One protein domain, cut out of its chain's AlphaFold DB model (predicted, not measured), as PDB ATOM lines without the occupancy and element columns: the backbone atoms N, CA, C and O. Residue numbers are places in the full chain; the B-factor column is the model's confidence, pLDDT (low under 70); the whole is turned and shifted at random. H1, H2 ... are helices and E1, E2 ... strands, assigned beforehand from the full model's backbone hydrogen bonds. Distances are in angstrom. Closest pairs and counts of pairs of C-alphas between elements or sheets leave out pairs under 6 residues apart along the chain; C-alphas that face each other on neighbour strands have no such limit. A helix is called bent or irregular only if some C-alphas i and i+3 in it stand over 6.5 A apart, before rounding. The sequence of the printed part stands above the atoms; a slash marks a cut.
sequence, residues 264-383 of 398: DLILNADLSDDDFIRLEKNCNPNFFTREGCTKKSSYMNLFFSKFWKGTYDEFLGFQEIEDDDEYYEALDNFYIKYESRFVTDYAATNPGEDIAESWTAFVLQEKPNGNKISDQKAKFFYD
ATOM      1  N   ASP A 264       5.097  38.730  34.854       93.62
ATOM      2  CA  ASP A 264       4.725  37.342  34.582       93.62
ATOM      3  C   ASP A 264       4.521  36.614  35.918       93.62
ATOM      4  O   ASP A 264       5.474  36.146  36.542       93.62
ATOM      5  N   LEU A 265       3.260  36.571  36.358       88.69
ATOM      6  CA  LEU A 265       2.863  36.202  37.719       88.69
ATOM      7  C   LEU A 265       3.227  34.761  38.112       88.69
ATOM      8  O   LEU A 265       2.968  33.813  37.360       88.69
ATOM      9  N   ILE A 266       3.739  34.596  39.332       82.94
ATOM     10  CA  ILE A 266       4.113  33.319  39.945       82.94
ATOM     11  C   ILE A 266       3.407  33.198  41.299       82.94
ATOM     12  O   ILE A 266       3.325  34.148  42.064       82.94
ATOM     13  N   LEU A 267       2.844  32.021  41.586       72.12
ATOM     14  CA  LEU A 267       2.178  31.768  42.863       72.12
ATOM     15  C   LEU A 267       3.223  31.569  43.968       72.12
ATOM     16  O   LEU A 267       3.986  30.606  43.902       72.12
ATOM     17  N   ASN A 268       3.197  32.432  44.985       66.19
ATOM     18  CA  ASN A 268       4.221  32.458  46.036       66.19
ATOM     19  C   ASN A 268       3.874  31.700  47.315       66.19
ATOM     20  O   ASN A 268       4.755  31.478  48.135       66.19
ATOM     21  N   ALA A 269       2.618  31.277  47.482       59.62
ATOM     22  CA  ALA A 269       2.081  30.805  48.762       59.62
ATOM     23  C   ALA A 269       2.768  29.557  49.368       59.62
ATOM     24  O   ALA A 269       2.452  29.196  50.494       59.62
ATOM     25  N   ASP A 270       3.689  28.905  48.650       64.69
ATOM     26  CA  ASP A 270       4.406  27.701  49.097       64.69
ATOM     27  C   ASP A 270       5.898  27.692  48.683       64.69
ATOM     28  O   ASP A 270       6.507  26.621  48.585       64.69
ATOM     29  N   LEU A 271       6.492  28.846  48.359       72.69
ATOM     30  CA  LEU A 271       7.902  28.902  47.953       72.69
ATOM     31  C   LEU A 271       8.820  28.831  49.177       72.69
ATOM     32  O   LEU A 271       8.652  29.578  50.134       72.69
ATOM     33  N   SER A 272       9.801  27.928  49.135       78.62
ATOM     34  CA  SER A 272      10.930  27.954  50.071       78.62
ATOM     35  C   SER A 272      11.946  29.030  49.678       78.62
ATOM     36  O   SER A 272      11.963  29.474  48.530       78.62
ATOM     37  N   ASP A 273      12.854  29.381  50.587       74.25
ATOM     38  CA  ASP A 273      13.950  30.322  50.311       74.25
ATOM     39  C   ASP A 273      14.786  29.875  49.095       74.25
ATOM     40  O   ASP A 273      15.058  30.654  48.182       74.25
ATOM     41  N   ASP A 274      15.071  28.572  48.988       78.69
ATOM     42  CA  ASP A 274      15.736  27.974  47.820       78.69
ATOM     43  C   ASP A 274      14.936  28.153  46.514       78.69
ATOM     44  O   ASP A 274      15.508  28.261  45.421       78.69
ATOM     45  N   ASP A 275      13.601  28.148  46.592       82.25
ATOM     46  CA  ASP A 275      12.756  28.412  45.434       82.25
ATOM     47  C   ASP A 275      12.821  29.886  45.029       82.25
ATOM     48  O   ASP A 275      12.899  30.155  43.828       82.25
ATOM     49  N   PHE A 276      12.856  30.809  45.993       77.88
ATOM     50  CA  PHE A 276      13.004  32.242  45.743       77.88
ATOM     51  C   PHE A 276      14.325  32.568  45.042       77.88
ATOM     52  O   PHE A 276      14.288  33.145  43.955       77.88
ATOM     53  N   ILE A 277      15.465  32.081  45.550       79.81
ATOM     54  CA  ILE A 277      16.787  32.259  44.902       79.81
ATOM     55  C   ILE A 277      16.752  31.752  43.463       79.81
ATOM     56  O   ILE A 277      17.271  32.363  42.523       79.81
ATOM     57  N   ARG A 278      16.159  30.569  43.271       84.88
ATOM     58  CA  ARG A 278      16.082  29.948  41.953       84.88
ATOM     59  C   ARG A 278      15.221  30.780  41.007       84.88
ATOM     60  O   ARG A 278      15.572  30.889  39.833       84.88
ATOM     61  N   LEU A 279      14.089  31.296  41.473       85.38
ATOM     62  CA  LEU A 279      13.189  32.120  40.672       85.38
ATOM     63  C   LEU A 279      13.833  33.452  40.312       85.38
ATOM     64  O   LEU A 279      13.880  33.774  39.128       85.38
ATOM     65  N   GLU A 280      14.424  34.140  41.282       84.62
ATOM     66  CA  GLU A 280      15.169  35.377  41.064       84.62
ATOM     67  C   GLU A 280      16.252  35.189  39.994       84.62
ATOM     68  O   GLU A 280      16.281  35.889  38.979       84.62
ATOM     69  N   LYS A 281      17.075  34.142  40.131       86.06
ATOM     70  CA  LYS A 281      18.105  33.800  39.141       86.06
ATOM     71  C   LYS A 281      17.530  33.509  37.752       86.06
ATOM     72  O   LYS A 281      18.175  33.814  36.748       86.06
ATOM     73  N   ASN A 282      16.348  32.900  37.681       89.44
ATOM     74  CA  ASN A 282      15.686  32.573  36.419       89.44
ATOM     75  C   ASN A 282      15.039  33.788  35.745       89.44
ATOM     76  O   ASN A 282      14.829  33.737  34.534       89.44
ATOM     77  N   CYS A 283      14.732  34.853  36.488       91.25
ATOM     78  CA  CYS A 283      14.177  36.074  35.910       91.25
ATOM     79  C   CYS A 283      15.221  36.889  35.136       91.25
ATOM     80  O   CYS A 283      14.843  37.654  34.251       91.25
ATOM     81  N   ASN A 284      16.520  36.680  35.391       88.12
ATOM     82  CA  ASN A 284      17.621  37.355  34.698       88.12
ATOM     83  C   ASN A 284      17.445  37.315  33.157       88.12
ATOM     84  O   ASN A 284      17.258  36.235  32.585       88.12
ATOM     85  N   PRO A 285      17.523  38.468  32.456       90.62
ATOM     86  CA  PRO A 285      18.020  39.772  32.926       90.62
ATOM     87  C   PRO A 285      16.988  40.687  33.582       90.62
ATOM     88  O   PRO A 285      17.338  41.818  33.923       90.62
ATOM     89  N   ASN A 286      15.751  40.227  33.746       94.81
ATOM     90  CA  ASN A 286      14.687  41.004  34.354       94.81
ATOM     91  C   ASN A 286      14.658  40.840  35.877       94.81
ATOM     92  O   ASN A 286      15.123  39.840  36.426       94.81
ATOM     93  N   PHE A 287      14.082  41.833  36.544       93.44
ATOM     94  CA  PHE A 287      13.901  41.845  37.991       93.44
ATOM     95  C   PHE A 287      12.806  40.868  38.447       93.44
ATOM     96  O   PHE A 287      11.829  40.658  37.724       93.44
ATOM     97  N   PHE A 288      12.949  40.294  39.641       92.38
ATOM     98  CA  PHE A 288      11.949  39.445  40.287       92.38
ATOM     99  C   PHE A 288      11.343  40.195  41.477       92.38
ATOM    100  O   PHE A 288      12.053  40.497  42.428       92.38
ATOM    101  N   THR A 289      10.042  40.494  41.434       89.31
ATOM    102  CA  THR A 289       9.374  41.347  42.444       89.31
ATOM    103  C   THR A 289       8.806  40.567  43.624       89.31
ATOM    104  O   THR A 289       8.169  41.146  44.484       89.31
ATOM    105  N   ARG A 290       9.036  39.250  43.677       84.25
ATOM    106  CA  ARG A 290       8.221  38.254  44.388       84.25
ATOM    107  C   ARG A 290       6.933  37.915  43.648       84.25
ATOM    108  O   ARG A 290       6.775  36.741  43.346       84.25
ATOM    109  N   GLU A 291       6.064  38.845  43.240       86.88
ATOM    110  CA  GLU A 291       4.830  38.507  42.476       86.88
ATOM    111  C   GLU A 291       5.118  37.763  41.164       86.88
ATOM    112  O   GLU A 291       4.248  37.080  40.617       86.88
ATOM    113  N   GLY A 292       6.335  37.896  40.637       91.25
ATOM    114  CA  GLY A 292       6.824  37.144  39.494       91.25
ATOM    115  C   GLY A 292       8.030  37.799  38.830       91.25
ATOM    116  O   GLY A 292       8.642  38.729  39.360       91.25
ATOM    117  N   CYS A 293       8.381  37.312  37.639       94.44
ATOM    118  CA  CYS A 293       9.407  37.961  36.829       94.44
ATOM    119  C   CYS A 293       8.807  39.182  36.137       94.44
ATOM    120  O   CYS A 293       7.817  39.075  35.413       94.44
ATOM    121  N   THR A 294       9.428  40.340  36.299       96.19
ATOM    122  CA  THR A 294       9.048  41.528  35.540       96.19
ATOM    123  C   THR A 294       9.227  41.292  34.041       96.19
ATOM    124  O   THR A 294      10.137  40.586  33.586       96.19
ATOM    125  N   LYS A 295       8.349  41.886  33.238       96.19
ATOM    126  CA  LYS A 295       8.519  41.905  31.786       96.19
ATOM    127  C   LYS A 295       9.612  42.893  31.412       96.19
ATOM    128  O   LYS A 295       9.821  43.896  32.081       96.19
ATOM    129  N   LYS A 296      10.279  42.635  30.288       95.44
ATOM    130  CA  LYS A 296      11.447  43.408  29.845       95.44
ATOM    131  C   LYS A 296      11.185  44.923  29.801       95.44
ATOM    132  O   LYS A 296      12.030  45.691  30.250       95.44
ATOM    133  N   SER A 297      10.037  45.327  29.264       94.75
ATOM    134  CA  SER A 297       9.627  46.727  29.100       94.75
ATOM    135  C   SER A 297       8.734  47.244  30.233       94.75
ATOM    136  O   SER A 297       8.149  48.312  30.087       94.75
ATOM    137  N   SER A 298       8.568  46.493  31.328       96.94
ATOM    138  CA  SER A 298       7.737  46.944  32.445       96.94
ATOM    139  C   SER A 298       8.383  48.131  33.156       96.94
ATOM    140  O   SER A 298       9.613  48.234  33.217       96.94
ATOM    141  N   TYR A 299       7.563  49.013  33.733       98.06
ATOM    142  CA  TYR A 299       8.056  50.175  34.477       98.06
ATOM    143  C   TYR A 299       9.007  49.741  35.589       98.06
ATOM    144  O   TYR A 299      10.107  50.275  35.696       98.06
ATOM    145  N   MET A 300       8.626  48.704  36.339       97.75
ATOM    146  CA  MET A 300       9.441  48.135  37.406       97.75
ATOM    147  C   MET A 300      10.796  47.621  36.899       97.75
ATOM    148  O   MET A 300      11.830  47.928  37.488       97.75
ATOM    149  N   ASN A 301      10.835  46.885  35.782       98.00
ATOM    150  CA  ASN A 301      12.099  46.353  35.270       98.00
ATOM    151  C   ASN A 301      13.051  47.460  34.801       98.00
ATOM    152  O   ASN A 301      14.264  47.387  35.029       98.00
ATOM    153  N   LEU A 302      12.503  48.474  34.126       98.38
ATOM    154  CA  LEU A 302      13.255  49.630  33.647       98.38
ATOM    155  C   LEU A 302      13.778  50.464  34.822       98.38
ATOM    156  O   LEU A 302      14.957  50.821  34.846       98.38
ATOM    157  N   PHE A 303      12.931  50.707  35.820       98.56
ATOM    158  CA  PHE A 303      13.270  51.432  37.039       98.56
ATOM    159  C   PHE A 303      14.362  50.709  37.839       98.56
ATOM    160  O   PHE A 303      15.421  51.284  38.098       98.56
ATOM    161  N   PHE A 304      14.173  49.418  38.133       97.94
ATOM    162  CA  PHE A 304      15.168  48.585  38.808       97.94
ATOM    163  C   PHE A 304      16.504  48.578  38.055       97.94
ATOM    164  O   PHE A 304      17.571  48.818  38.628       97.94
ATOM    165  N   SER A 305      16.453  48.363  36.737       96.94
ATOM    166  CA  SER A 305      17.652  48.320  35.900       96.94
ATOM    167  C   SER A 305      18.443  49.622  35.923       96.94
ATOM    168  O   SER A 305      19.669  49.572  35.839       96.94
ATOM    169  N   LYS A 306      17.759  50.765  36.025       97.56
ATOM    170  CA  LYS A 306      18.373  52.093  36.032       97.56
ATOM    171  C   LYS A 306      18.888  52.501  37.406       97.56
ATOM    172  O   LYS A 306      19.958  53.097  37.492       97.56
ATOM    173  N   PHE A 307      18.157  52.176  38.470       98.00
ATOM    174  CA  PHE A 307      18.392  52.784  39.780       98.00
ATOM    175  C   PHE A 307      18.870  51.823  40.872       98.00
ATOM    176  O   PHE A 307      19.442  52.304  41.848       98.00
ATOM    177  N   TRP A 308      18.727  50.504  40.719       96.44
ATOM    178  CA  TRP A 308      19.037  49.547  41.793       96.44
ATOM    179  C   TRP A 308      20.252  48.662  41.544       96.44
ATOM    180  O   TRP A 308      20.945  48.326  42.498       96.44
ATOM    181  N   LYS A 309      20.595  48.334  40.291       91.75
ATOM    182  CA  LYS A 309      21.683  47.376  39.979       91.75
ATOM    183  C   LYS A 309      23.024  47.645  40.677       91.75
ATOM    184  O   LYS A 309      23.761  46.705  40.934       91.75
ATOM    185  N   GLY A 310      23.357  48.905  40.960       92.31
ATOM    186  CA  GLY A 310      24.609  49.271  41.633       92.31
ATOM    187  C   GLY A 310      24.613  49.098  43.157       92.31
ATOM    188  O   GLY A 310      25.683  49.152  43.751       92.31
ATOM    189  N   THR A 311      23.447  48.932  43.783       93.94
ATOM    190  CA  THR A 311      23.275  48.837  45.247       93.94
ATOM    191  C   THR A 311      22.501  47.591  45.675       93.94
ATOM    192  O   THR A 311      22.411  47.317  46.866       93.94
ATOM    193  N   TYR A 312      21.949  46.832  44.725       92.38
ATOM    194  CA  TYR A 312      21.054  45.717  45.017       92.38
ATOM    195  C   TYR A 312      21.741  44.552  45.741       92.38
ATOM    196  O   TYR A 312      21.152  43.995  46.656       92.38
ATOM    197  N   ASP A 313      22.996  44.231  45.416       91.31
ATOM    198  CA  ASP A 313      23.731  43.166  46.120       91.31
ATOM    199  C   ASP A 313      23.975  43.515  47.602       91.31
ATOM    200  O   ASP A 313      23.927  42.643  48.463       91.31
ATOM    201  N   GLU A 314      24.219  44.796  47.914       93.56
ATOM    202  CA  GLU A 314      24.337  45.266  49.303       93.56
ATOM    203  C   GLU A 314      22.986  45.215  50.017       93.56
ATOM    204  O   GLU A 314      22.930  44.755  51.152       93.56
ATOM    205  N   PHE A 315      21.915  45.626  49.328       91.50
ATOM    206  CA  PHE A 315      20.543  45.503  49.816       91.50
ATOM    207  C   PHE A 315      20.199  44.055  50.188       91.50
ATOM    208  O   PHE A 315      19.748  43.784  51.296       91.50
ATOM    209  N   LEU A 316      20.473  43.105  49.289       87.25
ATOM    210  CA  LEU A 316      20.234  41.683  49.533       87.25
ATOM    211  C   LEU A 316      21.037  41.146  50.725       87.25
ATOM    212  O   LEU A 316      20.543  40.281  51.442       87.25
ATOM    213  N   GLY A 317      22.242  41.669  50.966       86.00
ATOM    214  CA  GLY A 317      23.130  41.192  52.027       86.00
ATOM    215  C   GLY A 317      22.587  41.354  53.450       86.00
ATOM    216  O   GLY A 317      23.013  40.614  54.331       86.00
ATOM    217  N   PHE A 318      21.657  42.284  53.690       86.31
ATOM    218  CA  PHE A 318      21.004  42.431  54.997       86.31
ATOM    219  C   PHE A 318      19.593  41.836  55.057       86.31
ATOM    220  O   PHE A 318      19.024  41.755  56.138       86.31
ATOM    221  N   GLN A 319      19.040  41.346  53.942       80.44
ATOM    222  CA  GLN A 319      17.763  40.610  53.942       80.44
ATOM    223  C   GLN A 319      17.858  39.251  54.663       80.44
ATOM    224  O   GLN A 319      16.835  38.623  54.923       80.44
ATOM    225  N   GLU A 320      19.081  38.793  54.954       78.50
ATOM    226  CA  GLU A 320      19.368  37.555  55.691       78.50
ATOM    227  C   GLU A 320      19.407  37.757  57.219       78.50
ATOM    228  O   GLU A 320      19.616  36.798  57.963       78.50
ATOM    229  N   ILE A 321      19.277  38.999  57.699       84.81
ATOM    230  CA  ILE A 321      19.326  39.309  59.129       84.81
ATOM    231  C   ILE A 321      18.003  38.873  59.773       84.81
ATOM    232  O   ILE A 321      16.941  39.370  59.418       84.81
ATOM    233  N   GLU A 322      18.079  37.925  60.714       84.00
ATOM    234  CA  GLU A 322      16.907  37.379  61.420       84.00
ATOM    235  C   GLU A 322      16.423  38.260  62.583       84.00
ATOM    236  O   GLU A 322      15.291  38.116  63.037       84.00
ATOM    237  N   ASP A 323      17.313  39.077  63.144       90.38
ATOM    238  CA  ASP A 323      17.011  39.930  64.291       90.38
ATOM    239  C   ASP A 323      16.471  41.273  63.796       90.38
ATOM    240  O   ASP A 323      17.174  41.992  63.087       90.38
ATOM    241  N   ASP A 324      15.227  41.592  64.157       85.62
ATOM    242  CA  ASP A 324      14.532  42.789  63.674       85.62
ATOM    243  C   ASP A 324      15.332  44.072  63.966       85.62
ATOM    244  O   ASP A 324      15.511  44.896  63.071       85.62
ATOM    245  N   ASP A 325      15.889  44.218  65.177       88.12
ATOM    246  CA  ASP A 325      16.666  45.407  65.557       88.12
ATOM    247  C   ASP A 325      17.925  45.545  64.671       88.12
ATOM    248  O   ASP A 325      18.231  46.636  64.182       88.12
ATOM    249  N   GLU A 326      18.656  44.446  64.430       90.69
ATOM    250  CA  GLU A 326      19.821  44.445  63.530       90.69
ATOM    251  C   GLU A 326      19.429  44.692  62.060       90.69
ATOM    252  O   GLU A 326      20.181  45.337  61.323       90.69
ATOM    253  N   TYR A 327      18.265  44.198  61.625       88.25
ATOM    254  CA  TYR A 327      17.746  44.388  60.269       88.25
ATOM    255  C   TYR A 327      17.410  45.859  60.008       88.25
ATOM    256  O   TYR A 327      17.896  46.435  59.029       88.25
ATOM    257  N   TYR A 328      16.637  46.482  60.900       86.75
ATOM    258  CA  TYR A 328      16.267  47.890  60.775       86.75
ATOM    259  C   TYR A 328      17.492  48.804  60.925       86.75
ATOM    260  O   TYR A 328      17.657  49.721  60.124       86.75
ATOM    261  N   GLU A 329      18.445  48.490  61.815       90.69
ATOM    262  CA  GLU A 329      19.718  49.228  61.880       90.69
ATOM    263  C   GLU A 329      20.510  49.121  60.560       90.69
ATOM    264  O   GLU A 329      21.116  50.100  60.105       90.69
ATOM    265  N   ALA A 330      20.539  47.952  59.913       91.94
ATOM    266  CA  ALA A 330      21.207  47.787  58.622       91.94
ATOM    267  C   ALA A 330      20.512  48.583  57.505       91.94
ATOM    268  O   ALA A 330      21.197  49.216  56.692       91.94
ATOM    269  N   LEU A 331      19.178  48.588  57.487       90.56
ATOM    270  CA  LEU A 331      18.378  49.334  56.523       90.56
ATOM    271  C   LEU A 331      18.540  50.852  56.692       90.56
ATOM    272  O   LEU A 331      18.794  51.547  55.705       90.56
ATOM    273  N   ASP A 332      18.513  51.357  57.924       90.44
ATOM    274  CA  ASP A 332      18.774  52.766  58.238       90.44
ATOM    275  C   ASP A 332      20.169  53.187  57.780       90.44
ATOM    276  O   ASP A 332      20.357  54.217  57.126       90.44
ATOM    277  N   ASN A 333      21.179  52.361  58.068       94.12
ATOM    278  CA  ASN A 333      22.543  52.612  57.614       94.12
ATOM    279  C   ASN A 333      22.642  52.620  56.080       94.12
ATOM    280  O   ASN A 333      23.386  53.430  55.514       94.12
ATOM    281  N   PHE A 334      21.897  51.744  55.400       95.31
ATOM    282  CA  PHE A 334      21.810  51.726  53.945       95.31
ATOM    283  C   PHE A 334      21.162  53.008  53.408       95.31
ATOM    284  O   PHE A 334      21.726  53.632  52.502       95.31
ATOM    285  N   TYR A 335      20.048  53.455  53.997       93.94
ATOM    286  CA  TYR A 335      19.413  54.722  53.648       93.94
ATOM    287  C   TYR A 335      20.361  55.904  53.871       93.94
ATOM    288  O   TYR A 335      20.645  56.624  52.919       93.94
ATOM    289  N   ILE A 336      20.954  56.062  55.058       94.62
ATOM    290  CA  ILE A 336      21.883  57.163  55.375       94.62
ATOM    291  C   ILE A 336      23.055  57.203  54.384       94.62
ATOM    292  O   ILE A 336      23.459  58.269  53.911       94.62
ATOM    293  N   LYS A 337      23.612  56.039  54.028       96.56
ATOM    294  CA  LYS A 337      24.706  55.930  53.051       96.56
ATOM    295  C   LYS A 337      24.284  56.378  51.649       96.56
ATOM    296  O   LYS A 337      25.106  56.916  50.901       96.56
ATOM    297  N   TYR A 338      23.028  56.144  51.285       96.25
ATOM    298  CA  TYR A 338      22.488  56.342  49.944       96.25
ATOM    299  C   TYR A 338      21.342  57.360  49.878       96.25
ATOM    300  O   TYR A 338      20.615  57.372  48.890       96.25
ATOM    301  N   GLU A 339      21.236  58.266  50.847       94.50
ATOM    302  CA  GLU A 339      20.088  59.162  51.076       94.50
ATOM    303  C   GLU A 339      19.647  59.890  49.795       94.50
ATOM    304  O   GLU A 339      18.493  59.860  49.388       94.50
ATOM    305  N   SER A 340      20.606  60.444  49.043       95.38
ATOM    306  CA  SER A 340      20.340  61.136  47.767       95.38
ATOM    307  C   SER A 340      19.734  60.268  46.647       95.38
ATOM    308  O   SER A 340      19.430  60.782  45.563       95.38
ATOM    309  N   ARG A 341      19.609  58.954  46.858       96.75
ATOM    310  CA  ARG A 341      18.986  58.011  45.931       96.75
ATOM    311  C   ARG A 341      17.502  57.837  46.174       96.75
ATOM    312  O   ARG A 341      16.842  57.427  45.227       96.75
ATOM    313  N   PHE A 342      16.984  58.124  47.358       96.06
ATOM    314  CA  PHE A 342      15.610  57.801  47.725       96.06
ATOM    315  C   PHE A 342      14.798  59.077  47.954       96.06
ATOM    316  O   PHE A 342      15.357  60.123  48.287       96.06
ATOM    317  N   VAL A 343      13.507  59.029  47.627       95.19
ATOM    318  CA  VAL A 343      12.592  60.170  47.829       95.19
ATOM    319  C   VAL A 343      12.129  60.269  49.284       95.19
ATOM    320  O   VAL A 343      11.823  61.366  49.733       95.19
ATOM    321  N   THR A 344      12.154  59.143  49.994       93.44
ATOM    322  CA  THR A 344      11.889  58.952  51.425       93.44
ATOM    323  C   THR A 344      12.833  57.863  51.946       93.44
ATOM    324  O   THR A 344      13.479  57.168  51.156       93.44
ATOM    325  N   ASP A 345      12.942  57.695  53.255       90.50
ATOM    326  CA  ASP A 345      13.597  56.527  53.855       90.50
ATOM    327  C   ASP A 345      12.812  55.233  53.604       90.50
ATOM    328  O   ASP A 345      13.410  54.207  53.278       90.50
ATOM    329  N   TYR A 346      11.478  55.303  53.607       90.69
ATOM    330  CA  TYR A 346      10.601  54.186  53.265       90.69
ATOM    331  C   TYR A 346      10.886  53.628  51.864       90.69
ATOM    332  O   TYR A 346      10.942  52.412  51.669       90.69
ATOM    333  N   ALA A 347      11.198  54.490  50.895       94.94
ATOM    334  CA  ALA A 347      11.627  54.082  49.558       94.94
ATOM    335  C   ALA A 347      12.924  53.239  49.545       94.94
ATOM    336  O   ALA A 347      13.215  52.582  48.547       94.94
ATOM    337  N   ALA A 348      13.735  53.237  50.607       93.75
ATOM    338  CA  ALA A 348      14.935  52.400  50.691       93.75
ATOM    339  C   ALA A 348      14.638  50.947  51.102       93.75
ATOM    340  O   ALA A 348      15.499  50.085  50.909       93.75
ATOM    341  N   THR A 349      13.438  50.665  51.624       90.94
ATOM    342  CA  THR A 349      13.049  49.353  52.176       90.94
ATOM    343  C   THR A 349      13.057  48.231  51.143       90.94
ATOM    344  O   THR A 349      13.364  47.098  51.502       90.94
ATOM    345  N   ASN A 350      12.725  48.509  49.876       92.50
ATOM    346  CA  ASN A 350      12.900  47.610  48.731       92.50
ATOM    347  C   ASN A 350      12.570  48.323  47.393       92.50
ATOM    348  O   ASN A 350      11.987  49.409  47.392       92.50
ATOM    349  N   PRO A 351      12.888  47.720  46.225       96.06
ATOM    350  CA  PRO A 351      12.567  48.311  44.919       96.06
ATOM    351  C   PRO A 351      11.069  48.533  44.632       96.06
ATOM    352  O   PRO A 351      10.741  49.385  43.805       96.06
ATOM    353  N   GLY A 352      10.186  47.758  45.271       95.69
ATOM    354  CA  GLY A 352       8.727  47.899  45.233       95.69
ATOM    355  C   GLY A 352       8.266  49.212  45.852       95.69
ATOM    356  O   GLY A 352       7.648  50.027  45.170       95.69
ATOM    357  N   GLU A 353       8.646  49.456  47.105       95.69
ATOM    358  CA  GLU A 353       8.316  50.713  47.788       95.69
ATOM    359  C   GLU A 353       8.972  51.908  47.104       95.69
ATOM    360  O   GLU A 353       8.339  52.939  46.909       95.69
ATOM    361  N   ASP A 354      10.209  51.764  46.624       98.31
ATOM    362  CA  ASP A 354      10.907  52.849  45.939       98.31
ATOM    363  C   ASP A 354      10.180  53.357  44.695       98.31
ATOM    364  O   ASP A 354      10.089  54.568  44.478       98.31
ATOM    365  N   ILE A 355       9.671  52.456  43.846       98.62
ATOM    366  CA  ILE A 355       8.938  52.888  42.652       98.62
ATOM    367  C   ILE A 355       7.558  53.442  43.014       98.62
ATOM    368  O   ILE A 355       7.110  54.369  42.339       98.62
ATOM    369  N   ALA A 356       6.903  52.917  44.056       98.38
ATOM    370  CA  ALA A 356       5.615  53.413  44.535       98.38
ATOM    371  C   ALA A 356       5.753  54.825  45.124       98.38
ATOM    372  O   ALA A 356       5.052  55.740  44.696       98.38
ATOM    373  N   GLU A 357       6.744  55.049  45.982       98.12
ATOM    374  CA  GLU A 357       7.085  56.357  46.543       98.12
ATOM    375  C   GLU A 357       7.548  57.340  45.466       98.12
ATOM    376  O   GLU A 357       7.113  58.490  45.423       98.12
ATOM    377  N   SER A 358       8.383  56.889  44.523       98.62
ATOM    378  CA  SER A 358       8.817  57.727  43.399       98.62
ATOM    379  C   SER A 358       7.650  58.109  42.484       98.62
ATOM    380  O   SER A 358       7.642  59.208  41.921       98.62
ATOM    381  N   TRP A 359       6.666  57.219  42.314       98.69
ATOM    382  CA  TRP A 359       5.416  57.509  41.613       98.69
ATOM    383  C   TRP A 359       4.588  58.546  42.379       98.69
ATOM    384  O   TRP A 359       4.122  59.515  41.777       98.69
ATOM    385  N   THR A 360       4.459  58.397  43.696       98.50
ATOM    386  CA  THR A 360       3.760  59.356  44.557       98.50
ATOM    387  C   THR A 360       4.416  60.734  44.504       98.50
ATOM    388  O   THR A 360       3.722  61.723  44.262       98.50
ATOM    389  N   ALA A 361       5.747  60.804  44.582       98.00
ATOM    390  CA  ALA A 361       6.513  62.036  44.403       98.00
ATOM    391  C   ALA A 361       6.284  62.640  43.012       98.00
ATOM    392  O   ALA A 361       6.007  63.831  42.886       98.00
ATOM    393  N   PHE A 362       6.307  61.824  41.952       98.50
ATOM    394  CA  PHE A 362       5.980  62.285  40.602       98.50
ATOM    395  C   PHE A 362       4.575  62.883  40.518       98.50
ATOM    396  O   PHE A 362       4.392  63.890  39.835       98.50
ATOM    397  N   VAL A 363       3.576  62.295  41.179       98.25
ATOM    398  CA  VAL A 363       2.197  62.795  41.151       98.25
ATOM    399  C   VAL A 363       2.033  64.062  41.982       98.25
ATOM    400  O   VAL A 363       1.382  64.995  41.506       98.25
ATOM    401  N   LEU A 364       2.594  64.110  43.189       97.69
ATOM    402  CA  LEU A 364       2.335  65.165  44.167       97.69
ATOM    403  C   LEU A 364       3.274  66.361  44.046       97.69
ATOM    404  O   LEU A 364       2.820  67.472  44.282       97.69
ATOM    405  N   GLN A 365       4.509  66.173  43.583       95.88
ATOM    406  CA  GLN A 365       5.487  67.253  43.478       95.88
ATOM    407  C   GLN A 365       5.629  67.816  42.063       95.88
ATOM    408  O   GLN A 365       5.325  67.168  41.048       95.88
ATOM    409  N   GLU A 366       6.147  69.036  41.987       94.81
ATOM    410  CA  GLU A 366       6.544  69.665  40.743       94.81
ATOM    411  C   GLU A 366       7.770  68.979  40.149       94.81
ATOM    412  O   GLU A 366       8.573  68.343  40.832       94.81
ATOM    413  N   LYS A 367       7.945  69.120  38.829       95.88
ATOM    414  CA  LYS A 367       9.051  68.449  38.138       95.88
ATOM    415  C   LYS A 367      10.398  68.878  38.744       95.88
ATOM    416  O   LYS A 367      10.773  70.049  38.599       95.88
ATOM    417  N   PRO A 368      11.192  67.957  39.324       94.00
ATOM    418  CA  PRO A 368      12.404  68.350  40.021       94.00
ATOM    419  C   PRO A 368      13.493  68.804  39.045       94.00
ATOM    420  O   PRO A 368      13.783  68.169  38.022       94.00
ATOM    421  N   ASN A 369      14.154  69.909  39.390       90.69
ATOM    422  CA  ASN A 369      15.229  70.507  38.588       90.69
ATOM    423  C   ASN A 369      16.632  70.006  38.973       90.69
ATOM    424  O   ASN A 369      17.593  70.296  38.259       90.69
ATOM    425  N   GLY A 370      16.764  69.290  40.093       89.56
ATOM    426  CA  GLY A 370      18.038  68.770  40.584       89.56
ATOM    427  C   GLY A 370      18.519  67.524  39.835       89.56
ATOM    428  O   GLY A 370      17.854  67.024  38.931       89.56
ATOM    429  N   ASN A 371      19.705  67.036  40.197       91.69
ATOM    430  CA  ASN A 371      20.338  65.877  39.560       91.69
ATOM    431  C   ASN A 371      20.530  64.698  40.524       91.69
ATOM    432  O   ASN A 371      21.212  63.740  40.156       91.69
ATOM    433  N   LYS A 372      19.960  64.758  41.739       95.88
ATOM    434  CA  LYS A 372      20.005  63.629  42.677       95.88
ATOM    435  C   LYS A 372      19.354  62.405  42.031       95.88
ATOM    436  O   LYS A 372      18.522  62.540  41.134       95.88
ATOM    437  N   ILE A 373      19.720  61.207  42.475       97.44
ATOM    438  CA  ILE A 373      19.103  59.989  41.937       97.44
ATOM    439  C   ILE A 373      17.611  59.950  42.298       97.44
ATOM    440  O   ILE A 373      16.815  59.569  41.445       97.44
ATOM    441  N   SER A 374      17.214  60.466  43.464       96.50
ATOM    442  CA  SER A 374      15.801  60.677  43.813       96.50
ATOM    443  C   SER A 374      15.066  61.599  42.822       96.50
ATOM    444  O   SER A 374      14.015  61.227  42.303       96.50
ATOM    445  N   ASP A 375      15.664  62.733  42.426       96.81
ATOM    446  CA  ASP A 375      15.097  63.612  41.382       96.81
ATOM    447  C   ASP A 375      14.936  62.876  40.041       96.81
ATOM    448  O   ASP A 375      13.987  63.108  39.288       96.81
ATOM    449  N   GLN A 376      15.904  62.023  39.689       98.19
ATOM    450  CA  GLN A 376      15.875  61.244  38.450       98.19
ATOM    451  C   GLN A 376      14.792  60.162  38.477       98.19
ATOM    452  O   GLN A 376      14.172  59.925  37.440       98.19
ATOM    453  N   LYS A 377      14.537  59.548  39.638       98.31
ATOM    454  CA  LYS A 377      13.449  58.585  39.844       98.31
ATOM    455  C   LYS A 377      12.077  59.240  39.707       98.31
ATOM    456  O   LYS A 377      11.262  58.744  38.941       98.31
ATOM    457  N   ALA A 378      11.846  60.406  40.307       96.75
ATOM    458  CA  ALA A 378      10.617  61.165  40.054       96.75
ATOM    459  C   ALA A 378      10.500  61.582  38.571       96.75
ATOM    460  O   ALA A 378       9.418  61.585  37.981       96.75
ATOM    461  N   LYS A 379      11.630  61.890  37.914       97.75
ATOM    462  CA  LYS A 379      11.649  62.239  36.485       97.75
ATOM    463  C   LYS A 379      11.397  61.071  35.534       97.75
ATOM    464  O   LYS A 379      10.923  61.328  34.430       97.75
ATOM    465  N   PHE A 380      11.679  59.837  35.948       98.38
ATOM    466  CA  PHE A 380      11.515  58.618  35.150       98.38
ATOM    467  C   PHE A 380      10.123  58.518  34.518       98.38
ATOM    468  O   PHE A 380       9.995  58.212  33.337       98.38
ATOM    469  N   PHE A 381       9.076  58.858  35.268       98.25
ATOM    470  CA  PHE A 381       7.698  58.746  34.797       98.25
ATOM    471  C   PHE A 381       7.333  59.752  33.690       98.25
ATOM    472  O   PHE A 381       6.368  59.532  32.961       98.25
ATOM    473  N   TYR A 382       8.108  60.832  33.502       96.62
ATOM    474  CA  TYR A 382       7.887  61.772  32.392       96.62
ATOM    475  C   TYR A 382       8.257  61.197  31.021       96.62
ATOM    476  O   TYR A 382       7.833  61.766  30.015       96.62
ATOM    477  N   ASP A 383       9.017  60.100  30.977       95.81
ATOM    478  CA  ASP A 383       9.381  59.421  29.730       95.81
ATOM    479  C   ASP A 383       8.207  58.585  29.167       95.81
ATOM    480  O   ASP A 383       8.264  58.110  28.033       95.81
TER     481      ASP A 383
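Overview. This is residues 264 to 383 of the 398 residues of an uncharacterized protein of Candidatus Woesearchaeota archaeon (UniProt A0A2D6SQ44). Three crossed helices, H2, H5 and H6, form a cluster, with H5 touching both H2 and H6, and the longest helix, H4, folds back on the short H3 as a helical hairpin that reaches this cluster where residues 340 to 341 of H4 meet the first residues of H6. At the far end from H6, H1 touches no other helix and sits beside the short strand E1. The printed part has 120 residues with six named helices and one named strand, in the order H1, E1, H2, H3, H4, H5, H6, and is mostly helix. It is compact, with a radius of gyration of the C-alphas of 15.0 A and spans of 44 by 35 by 22 A.

Arrangement. Start at H4, residues 324 to 341, which has a kink of 40 degrees near residue 335 and is irregular, C-alphas 337 and 340 being 8.6 A apart. With residues 327 to 334 alone it touches H3, residues 312 to 318, in a hairpin at a shallow tilt of 25 degrees; the closest C-alphas, Phe 318 and Ala 330, are 6.5 A apart. H4 and H6, residues 373 to 383, touch only at their ends, closest at C-alphas 341 and 373, 4.5 A. H5, residues 351 to 364, touches H6, only just about perpendicular at 70.1 degrees, closest at C-alphas 362 and 378, 4.8 A. H2, residues 299 to 307, touches H5 at residues 351 to 355 alone, closest at C-alphas 304 and 351, 6.6 A. Residues 264 to 265 pair antiparallel with 292 to 293 of E1, residues 292 to 294. H1, residues 273 to 283, is closest to E1 at C-alphas 283 and 293, 5.2 A. In H1, H2 and H5 every O i to N i+4 pair is within hydrogen-bond range; in H3 2 of 3, H4 12 of 14, H6 4 of 7.

Along the chain. Find C-alpha 324 at (14.532, 42.789, 63.674); H4 runs 23.8 A to C-alpha 341. H5 spans 19.7 A, and H6 ends at C-alpha 383, (9.381, 59.421, 29.730).

Size, cuts and confidence. The farthest C-alphas, Asp 270 and Asn 369, are 45.4 A apart. The printed part has no cut, no link is long, and residues 268 to 270 are under pLDDT 70.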